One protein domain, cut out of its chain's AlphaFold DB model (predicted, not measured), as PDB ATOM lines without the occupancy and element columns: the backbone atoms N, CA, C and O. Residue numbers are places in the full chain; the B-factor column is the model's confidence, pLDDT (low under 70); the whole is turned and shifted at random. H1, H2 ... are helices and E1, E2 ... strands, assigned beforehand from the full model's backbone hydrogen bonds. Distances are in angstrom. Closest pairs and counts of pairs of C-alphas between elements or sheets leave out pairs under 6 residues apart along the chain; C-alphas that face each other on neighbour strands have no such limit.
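Overview. This is residues 31 to 94 of the 101 residues of an uncharacterized protein of Okeania sp. SIO3B5 (UniProt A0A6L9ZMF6). A long, strongly twisted sheet is built on the hairpin of E4 and E5, with E2 and E3 one after the other along the other side of E4 and E1 beyond E2. One short helix, H1, crosses over one face near the end of the sheet away from E3, and the other face is bare of named helices. The printed part has 64 residues with one named helix and five named strands, H1 coming between E1 and E2 along the chain; the sheet is branched, its neighbour pairs E1 and E2, E2 and E4, E3 and E4, and E4 and E5 are antiparallel, and the class is mixed, helices and strands. It is elongated, spanning 39 by 22 by 17 A, and only just loose, close to compact, with a radius of gyration of the C-alphas of 13.0 A.

Along the chain. E4, residues 70 to 79, is 28.7 A long and begins at C-alpha 70 (130.540, 199.285, 183.072). E5, residues 84 to 93, is 26.5 A long, bends by 54 degrees at residue 87 and ends at C-alpha 93 (130.688, 200.894, 187.924). E2, residues 56 to 60, measures 13.3 A; E3, residues 65 to 67, 6.2 A; E1, residues 31 to 33, 7.1 A; and H1, residues 42 to 49, 10.1 A.

Arrangement. E3, E4 and E5 form a meander, each strand the antiparallel neighbour of the one before. E5 lies on one side of E4, with N 75 and O 89 2.8 A apart; E2, with N 57 and O 78 at 2.8 A, and E3, with N 67 and O 70 at 2.9 A, lie on the other side. E1 is antiparallel to E2, with N 58 and O 32 at 2.8 A. H1 is on the sheet at a height of 9.9 A, over E4, and runs across the strands, at 72 degrees to E4 on the local plane. Its closest C-alphas to E2 are those of Ala 42 and Trp 56, 6.3 A apart. In H1 every O i to N i+4 pair is within hydrogen-bond range.

Size, cuts and confidence. The two C-alphas farthest apart, those of Asn 52 and Gly 69, are 38.8 A apart. The printed part has no cut and no long link, and no printed residue is under 70 in pLDDT.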
ATOM      1  N   ILE A  31     126.751 217.015 193.795       94.88
ATOM      2  CA  ILE A  31     126.640 215.846 194.679       94.88
ATOM      3  C   ILE A  31     126.895 216.243 196.133       94.88
ATOM      4  O   ILE A  31     126.198 215.798 197.039       94.88
ATOM      5  N   ILE A  32     127.954 217.022 196.361       95.94
ATOM      6  CA  ILE A  32     128.434 217.404 197.691       95.94
ATOM      7  C   ILE A  32     129.266 218.682 197.592       95.94
ATOM      8  O   ILE A  32     130.065 218.824 196.668       95.94
ATOM      9  N   GLY A  33     129.103 219.593 198.545       93.94
ATOM     10  CA  GLY A  33     129.809 220.870 198.603       93.94
ATOM     11  C   GLY A  33     129.040 221.901 199.420       93.94
ATOM     12  O   GLY A  33     127.976 221.613 199.978       93.94
ATOM     13  N   GLY A  34     129.577 223.117 199.482       89.81
ATOM     14  CA  GLY A  34     128.954 224.210 200.219       89.81
ATOM     15  C   GLY A  34     129.135 224.132 201.734       89.81
ATOM     16  O   GLY A  34     129.912 223.340 202.270       89.81
ATOM     17  N   THR A  35     128.406 224.998 202.431       89.00
ATOM     18  CA  THR A  35     128.472 225.144 203.892       89.00
ATOM     19  C   THR A  35     127.793 223.997 204.640       89.00
ATOM     20  O   THR A  35     128.256 223.609 205.709       89.00
ATOM     21  N   GLU A  36     126.710 223.447 204.087       89.12
ATOM     22  CA  GLU A  36     125.900 222.413 204.744       89.12
ATOM     23  C   GLU A  36     126.528 221.023 204.649       89.12
ATOM     24  O   GLU A  36     126.470 220.250 205.605       89.12
ATOM     25  N   THR A  37     127.159 220.707 203.513       91.81
ATOM     26  CA  THR A  37     127.852 219.429 203.310       91.81
ATOM     27  C   THR A  37     129.282 219.677 202.827       91.81
ATOM     28  O   THR A  37     129.568 219.527 201.635       91.81
ATOM     29  N   PRO A  38     130.200 220.057 203.740       89.12
ATOM     30  CA  PRO A  38     131.548 220.461 203.372       89.12
ATOM     31  C   PRO A  38     132.285 219.387 202.580       89.12
ATOM     32  O   PRO A  38     132.344 218.212 202.960       89.12
ATOM     33  N   LEU A  39     132.904 219.810 201.483       94.56
ATOM     34  CA  LEU A  39     133.706 218.927 200.661       94.56
ATOM     35  C   LEU A  39     135.032 218.608 201.367       94.56
ATOM     36  O   LEU A  39     135.829 219.498 201.656       94.56
ATOM     37  N   ARG A  40     135.313 217.319 201.593       93.62
ATOM     38  CA  ARG A  40     136.551 216.868 202.259       93.62
ATOM     39  C   ARG A  40     137.825 217.333 201.543       93.62
ATOM     40  O   ARG A  40     138.831 217.595 202.197       93.62
ATOM     41  N   ASP A  41     137.770 217.439 200.220       94.00
ATOM     42  CA  ASP A  41     138.881 217.888 199.381       94.00
ATOM     43  C   ASP A  41     139.024 219.415 199.309       94.00
ATOM     44  O   ASP A  41     140.013 219.896 198.760       94.00
ATOM     45  N   ALA A  42     138.098 220.191 199.885       93.62
ATOM     46  CA  ALA A  42     138.120 221.651 199.791       93.62
ATOM     47  C   ALA A  42     139.466 222.281 200.206       93.62
ATOM     48  O   ALA A  42     139.975 223.097 199.439       93.62
ATOM     49  N   PRO A  43     140.133 221.880 201.314       93.94
ATOM     50  CA  PRO A  43     141.441 222.444 201.667       93.94
ATOM     51  C   PRO A  43     142.504 222.252 200.577       93.94
ATOM     52  O   PRO A  43     143.341 223.126 200.358       93.94
ATOM     53  N   ARG A  44     142.465 221.116 199.873       95.12
ATOM     54  CA  ARG A  44     143.383 220.799 198.776       95.12
ATOM     55  C   ARG A  44     143.052 221.609 197.527       95.12
ATOM     56  O   ARG A  44     143.965 222.106 196.873       95.12
ATOM     57  N   LEU A  45     141.770 221.746 197.204       95.75
ATOM     58  CA  LEU A  45     141.327 222.527 196.051       95.75
ATOM     59  C   LEU A  45     141.694 224.003 196.222       95.75
ATOM     60  O   LEU A  45     142.266 224.591 195.316       95.75
ATOM     61  N   ILE A  46     141.507 224.566 197.416       95.06
ATOM     62  CA  ILE A  46     141.909 225.946 197.719       95.06
ATOM     63  C   ILE A  46     143.420 226.122 197.609       95.06
ATOM     64  O   ILE A  46     143.885 227.087 197.010       95.06
ATOM     65  N   ALA A  47     144.201 225.187 198.157       94.56
ATOM     66  CA  ALA A  47     145.656 225.272 198.101       94.56
ATOM     67  C   ALA A  47     146.202 225.255 196.662       94.56
ATOM     68  O   ALA A  47     147.250 225.844 196.406       94.56
ATOM     69  N   ASN A  48     145.509 224.586 195.736       95.31
ATOM     70  CA  ASN A  48     145.965 224.402 194.357       95.31
ATOM     71  C   ASN A  48     145.309 225.348 193.338       95.31
ATOM     72  O   ASN A  48     145.923 225.639 192.313       95.31
ATOM     73  N   TYR A  49     144.080 225.797 193.596       95.25
ATOM     74  CA  TYR A  49     143.243 226.542 192.649       95.25
ATOM     75  C   TYR A  49     142.639 227.826 193.248       95.25
ATOM     76  O   TYR A  49     142.112 228.656 192.512       95.25
ATOM     77  N   GLY A  50     142.743 228.037 194.564       94.12
ATOM     78  CA  GLY A  50     142.211 229.210 195.261       94.12
ATOM     79  C   GLY A  50     140.710 229.135 195.580       94.12
ATOM     80  O   GLY A  50     140.101 228.063 195.623       94.12
ATOM     81  N   GLY A  51     140.111 230.298 195.842       94.12
ATOM     82  CA  GLY A  51     138.709 230.423 196.258       94.12
ATOM     83  C   GLY A  51     138.468 230.066 197.728       94.12
ATOM     84  O   GLY A  51     139.414 229.950 198.508       94.12
ATOM     85  N   ASN A  52     137.196 229.902 198.099       95.25
ATOM     86  CA  ASN A  52     136.793 229.542 199.458       95.25
ATOM     87  C   ASN A  52     136.259 228.104 199.529       95.25
ATOM     88  O   ASN A  52     135.747 227.600 198.527       95.25
ATOM     89  N   PRO A  53     136.342 227.430 200.692       93.75
ATOM     90  CA  PRO A  53     135.875 226.052 200.842       93.75
ATOM     91  C   PRO A  53     134.417 225.830 200.435       93.75
ATOM     92  O   PRO A  53     134.101 224.812 199.828       93.75
ATOM     93  N   GLU A  54     133.548 226.782 200.756       95.12
ATOM     94  CA  GLU A  54     132.116 226.745 200.479       95.12
ATOM     95  C   GLU A  54     131.770 226.939 199.000       95.12
ATOM     96  O   GLU A  54     130.669 226.598 198.584       95.12
ATOM     97  N   ASP A  55     132.701 227.451 198.195       95.94
ATOM     98  CA  ASP A  55     132.474 227.639 196.765       95.94
ATOM     99  C   ASP A  55     132.731 226.344 195.974       95.94
ATOM    100  O   ASP A  55     132.359 226.268 194.805       95.94
ATOM    101  N   TRP A  56     133.373 225.335 196.581       97.06
ATOM    102  CA  TRP A  56     133.779 224.099 195.912       97.06
ATOM    103  C   TRP A  56     132.753 222.976 196.070       97.06
ATOM    104  O   TRP A  56     132.366 222.593 197.176       97.06
ATOM    105  N   TYR A  57     132.390 222.386 194.934       97.50
ATOM    106  CA  TYR A  57     131.425 221.304 194.824       97.50
ATOM    107  C   TYR A  57     132.003 220.158 194.010       97.50
ATOM    108  O   TYR A  57     132.709 220.367 193.026       97.50
ATOM    109  N   LYS A  58     131.668 218.931 194.395       97.19
ATOM    110  CA  LYS A  58     131.815 217.767 193.530       97.19
ATOM    111  C   LYS A  58     130.590 217.665 192.632       97.19
ATOM    112  O   LYS A  58     129.462 217.630 193.125       97.19
ATOM    113  N   ILE A  59     130.837 217.554 191.338       97.31
ATOM    114  CA  ILE A  59     129.829 217.464 190.291       97.31
ATOM    115  C   ILE A  59     129.885 216.076 189.643       97.31
ATOM    116  O   ILE A  59     130.955 215.473 189.556       97.31
ATOM    117  N   ALA A  60     128.736 215.567 189.202       97.00
ATOM    118  CA  ALA A  60     128.621 214.428 188.291       97.00
ATOM    119  C   ALA A  60     127.993 214.852 186.960       97.00
ATOM    120  O   ALA A  60     127.164 215.762 186.911       97.00
ATOM    121  N   SER A  61     128.324 214.137 185.889       96.00
ATOM    122  CA  SER A  61     127.619 214.225 184.618       96.00
ATOM    123  C   SER A  61     126.148 213.865 184.818       96.00
ATOM    124  O   SER A  61     125.794 212.946 185.555       96.00
ATOM    125  N   ASN A  62     125.269 214.591 184.138       93.44
ATOM    126  CA  ASN A  62     123.836 214.292 184.090       93.44
ATOM    127  C   ASN A  62     123.516 213.054 183.231       93.44
ATOM    128  O   ASN A  62     122.417 212.509 183.312       93.44
ATOM    129  N   GLN A  63     124.464 212.629 182.398       90.88
ATOM    130  CA  GLN A  63     124.373 211.448 181.556       90.88
ATOM    131  C   GLN A  63     125.327 210.362 182.047       90.88
ATOM    132  O   GLN A  63     126.405 210.636 182.581       90.88
ATOM    133  N   THR A  64     124.913 209.117 181.833       93.12
ATOM    134  CA  THR A  64     125.725 207.919 182.059       93.12
ATOM    135  C   THR A  64     125.627 207.033 180.827       93.12
ATOM    136  O   THR A  64     124.600 207.040 180.147       93.12
ATOM    137  N   THR A  65     126.679 206.278 180.527       94.44
ATOM    138  CA  THR A  65     126.714 205.364 179.374       94.44
ATOM    139  C   THR A  65     127.285 204.021 179.792       94.44
ATOM    140  O   THR A  65     128.164 203.960 180.646       94.44
ATOM    141  N   ILE A  66     126.793 202.929 179.198       95.25
ATOM    142  CA  ILE A  66     127.396 201.608 179.389       95.25
ATOM    143  C   ILE A  66     128.517 201.414 178.364       95.25
ATOM    144  O   ILE A  66     128.243 201.332 177.170       95.25
ATOM    145  N   ILE A  67     129.758 201.305 178.838       94.56
ATOM    146  CA  ILE A  67     130.965 201.096 178.024       94.56
ATOM    147  C   ILE A  67     131.665 199.852 178.562       94.56
ATOM    148  O   ILE A  67     131.919 199.752 179.762       94.56
ATOM    149  N   ASP A  68     131.912 198.865 177.698       92.19
ATOM    150  CA  ASP A  68     132.589 197.608 178.054       92.19
ATOM    151  C   ASP A  68     131.995 196.905 179.297       92.19
ATOM    152  O   ASP A  68     132.689 196.290 180.111       92.19
ATOM    153  N   GLY A  69     130.670 197.005 179.460       92.38
ATOM    154  CA  GLY A  69     129.927 196.408 180.572       92.38
ATOM    155  C   GLY A  69     129.995 197.174 181.900       92.38
ATOM    156  O   GLY A  69     129.459 196.679 182.891       92.38
ATOM    157  N   ALA A  70     130.608 198.359 181.942       95.81
ATOM    158  CA  ALA A  70     130.540 199.285 183.072       95.81
ATOM    159  C   ALA A  70     129.539 200.407 182.804       95.81
ATOM    160  O   ALA A  70     129.507 200.943 181.705       95.81
ATOM    161  N   ILE A  71     128.791 200.823 183.825       95.81
ATOM    162  CA  ILE A  71     128.122 202.129 183.830       95.81
ATOM    163  C   ILE A  71     129.202 203.183 184.076       95.81
ATOM    164  O   ILE A  71     129.891 203.130 185.099       95.81
ATOM    165  N   VAL A  72     129.360 204.104 183.135       96.81
ATOM    166  CA  VAL A  72     130.379 205.152 183.151       96.81
ATOM    167  C   VAL A  72     129.733 206.509 183.420       96.81
ATOM    168  O   VAL A  72     128.755 206.882 182.771       96.81
ATOM    169  N   GLU A  73     130.300 207.226 184.387       96.62
ATOM    170  CA  GLU A  73     129.955 208.588 184.812       96.62
ATOM    171  C   GLU A  73     131.222 209.459 184.782       96.62
ATOM    172  O   GLU A  73     132.317 208.959 185.057       96.62
ATOM    173  N   ILE A  74     131.075 210.764 184.539       97.56
ATOM    174  CA  ILE A  74     132.167 211.743 184.666       97.56
ATOM    175  C   ILE A  74     131.944 212.568 185.925       97.56
ATOM    176  O   ILE A  74     130.856 213.097 186.129       97.56
ATOM    177  N   HIS A  75     132.940 212.649 186.801       97.38
ATOM    178  CA  HIS A  75     132.895 213.448 188.027       97.38
ATOM    179  C   HIS A  75     134.002 214.499 187.982       97.38
ATOM    180  O   HIS A  75     135.086 214.199 187.506       97.38
ATOM    181  N   TRP A  76     133.764 215.692 188.514       97.50
ATOM    182  CA  TRP A  76     134.779 216.750 188.597       97.50
ATOM    183  C   TRP A  76     134.537 217.643 189.810       97.50
ATOM    184  O   TRP A  76     133.515 217.508 190.495       97.50
ATOM    185  N   TYR A  77     135.463 218.556 190.091       97.31
ATOM    186  CA  TYR A  77     135.236 219.623 191.059       97.31
ATOM    187  C   TYR A  77     134.932 220.934 190.345       97.31
ATOM    188  O   TYR A  77     135.627 221.309 189.403       97.31
ATOM    189  N   ARG A  78     133.909 221.646 190.818       97.06
ATOM    190  CA  ARG A  78     133.534 222.973 190.332       97.06
ATOM    191  C   ARG A  78     133.593 223.989 191.453       97.06
ATOM    192  O   ARG A  78     133.037 223.763 192.526       97.06
ATOM    193  N   ASN A  79     134.209 225.129 191.180       96.88
ATOM    194  CA  ASN A  79     134.020 226.319 191.990       96.88
ATOM    195  C   ASN A  79     132.801 227.092 191.458       96.88
ATOM    196  O   ASN A  79     132.858 227.671 190.377       96.88
ATOM    197  N   ASN A  80     131.696 227.115 192.201       94.81
ATOM    198  CA  ASN A  80     130.432 227.722 191.764       94.81
ATOM    199  C   ASN A  80     130.483 229.251 191.642       94.81
ATOM    200  O   ASN A  80     129.628 229.847 190.990       94.81
ATOM    201  N   LYS A  81     131.478 229.899 192.255       95.38
ATOM    202  CA  LYS A  81     131.647 231.351 192.183       95.38
ATOM    203  C   LYS A  81     132.404 231.794 190.936       95.38
ATOM    204  O   LYS A  81     132.110 232.847 190.379       95.38
ATOM    205  N   THR A  82     133.373 230.992 190.504       95.19
ATOM    206  CA  THR A  82     134.236 231.281 189.344       95.19
ATOM    207  C   THR A  82     133.885 230.459 188.105       95.19
ATOM    208  O   THR A  82     134.405 230.745 187.032       95.19
ATOM    209  N   TRP A  83     133.017 229.453 188.244       94.19
ATOM    210  CA  TRP A  83     132.685 228.455 187.219       94.19
ATOM    211  C   TRP A  83     133.882 227.638 186.716       94.19
ATOM    212  O   TRP A  83     133.823 227.020 185.655       94.19
ATOM    213  N   GLN A  84     134.967 227.597 187.490       95.62
ATOM    214  CA  GLN A  84     136.134 226.788 187.175       95.62
ATOM    215  C   GLN A  84     135.842 225.306 187.441       95.62
ATOM    216  O   GLN A  84     135.503 224.946 188.569       95.62
ATOM    217  N   ASN A  85     136.026 224.463 186.423       96.31
ATOM    218  CA  ASN A  85     136.009 223.003 186.532       96.31
ATOM    219  C   ASN A  85     137.448 222.466 186.546       96.31
ATOM    220  O   ASN A  85     138.283 222.947 185.776       96.31
ATOM    221  N   VAL A  86     137.738 221.498 187.418       96.25
ATOM    222  CA  VAL A  86     139.061 220.868 187.561       96.25
ATOM    223  C   VAL A  86     138.942 219.390 187.929       96.25
ATOM    224  O   VAL A  86     137.981 218.978 188.584       96.25
ATOM    225  N   GLU A  87     139.986 218.630 187.599       96.19
ATOM    226  CA  GLU A  87     140.200 217.244 188.024       96.19
ATOM    227  C   GLU A  87     139.086 216.302 187.548       96.19
ATOM    228  O   GLU A  87     138.464 215.596 188.345       96.19
ATOM    229  N   ASP A  88     138.836 216.294 186.237       96.12
ATOM    230  CA  ASP A  88     137.854 215.408 185.612       96.12
ATOM    231  C   ASP A  88     138.229 213.934 185.840       96.12
ATOM    232  O   ASP A  88     139.375 213.511 185.654       96.12
ATOM    233  N   LYS A  89     137.253 213.122 186.244       96.62
ATOM    234  CA  LYS A  89     137.426 211.715 186.615       96.62
ATOM    235  C   LYS A  89     136.375 210.831 185.980       96.62
ATOM    236  O   LYS A  89     135.179 211.095 186.081       96.62
ATOM    237  N   ILE A  90     136.817 209.712 185.421       96.25
ATOM    238  CA  ILE A  90     135.952 208.699 184.825       96.25
ATOM    239  C   ILE A  90     135.682 207.616 185.855       96.25
ATOM    240  O   ILE A  90     136.543 206.798 186.197       96.25
ATOM    241  N   LYS A  91     134.443 207.566 186.330       95.50
ATOM    242  CA  LYS A  91     133.986 206.561 187.277       95.50
ATOM    243  C   LYS A  91     133.300 205.426 186.524       95.50
ATOM    244  O   LYS A  91     132.281 205.628 185.876       95.50
ATOM    245  N   ARG A  92     133.839 204.212 186.664       95.38
ATOM    246  CA  ARG A  92     133.301 202.981 186.063       95.38
ATOM    247  C   ARG A  92     132.693 202.101 187.146       95.38
ATOM    248  O   ARG A  92     133.380 201.711 188.089       95.38
ATOM    249  N   THR A  93     131.420 201.761 186.997       95.38
ATOM    250  CA  THR A  93     130.688 200.894 187.924       95.38
ATOM    251  C   THR A  93     130.256 199.627 187.199       95.38
ATOM    252  O   THR A  93     129.367 199.656 186.351       95.38
ATOM    253  N   TYR A  94     130.865 198.494 187.543       92.31
ATOM    254  CA  TYR A  94     130.473 197.204 186.981       92.31
ATOM    255  C   TYR A  94     129.291 196.623 187.767       92.31
ATOM    256  O   TYR A  94     129.389 196.479 188.992       92.31
TER     257      TYR A  94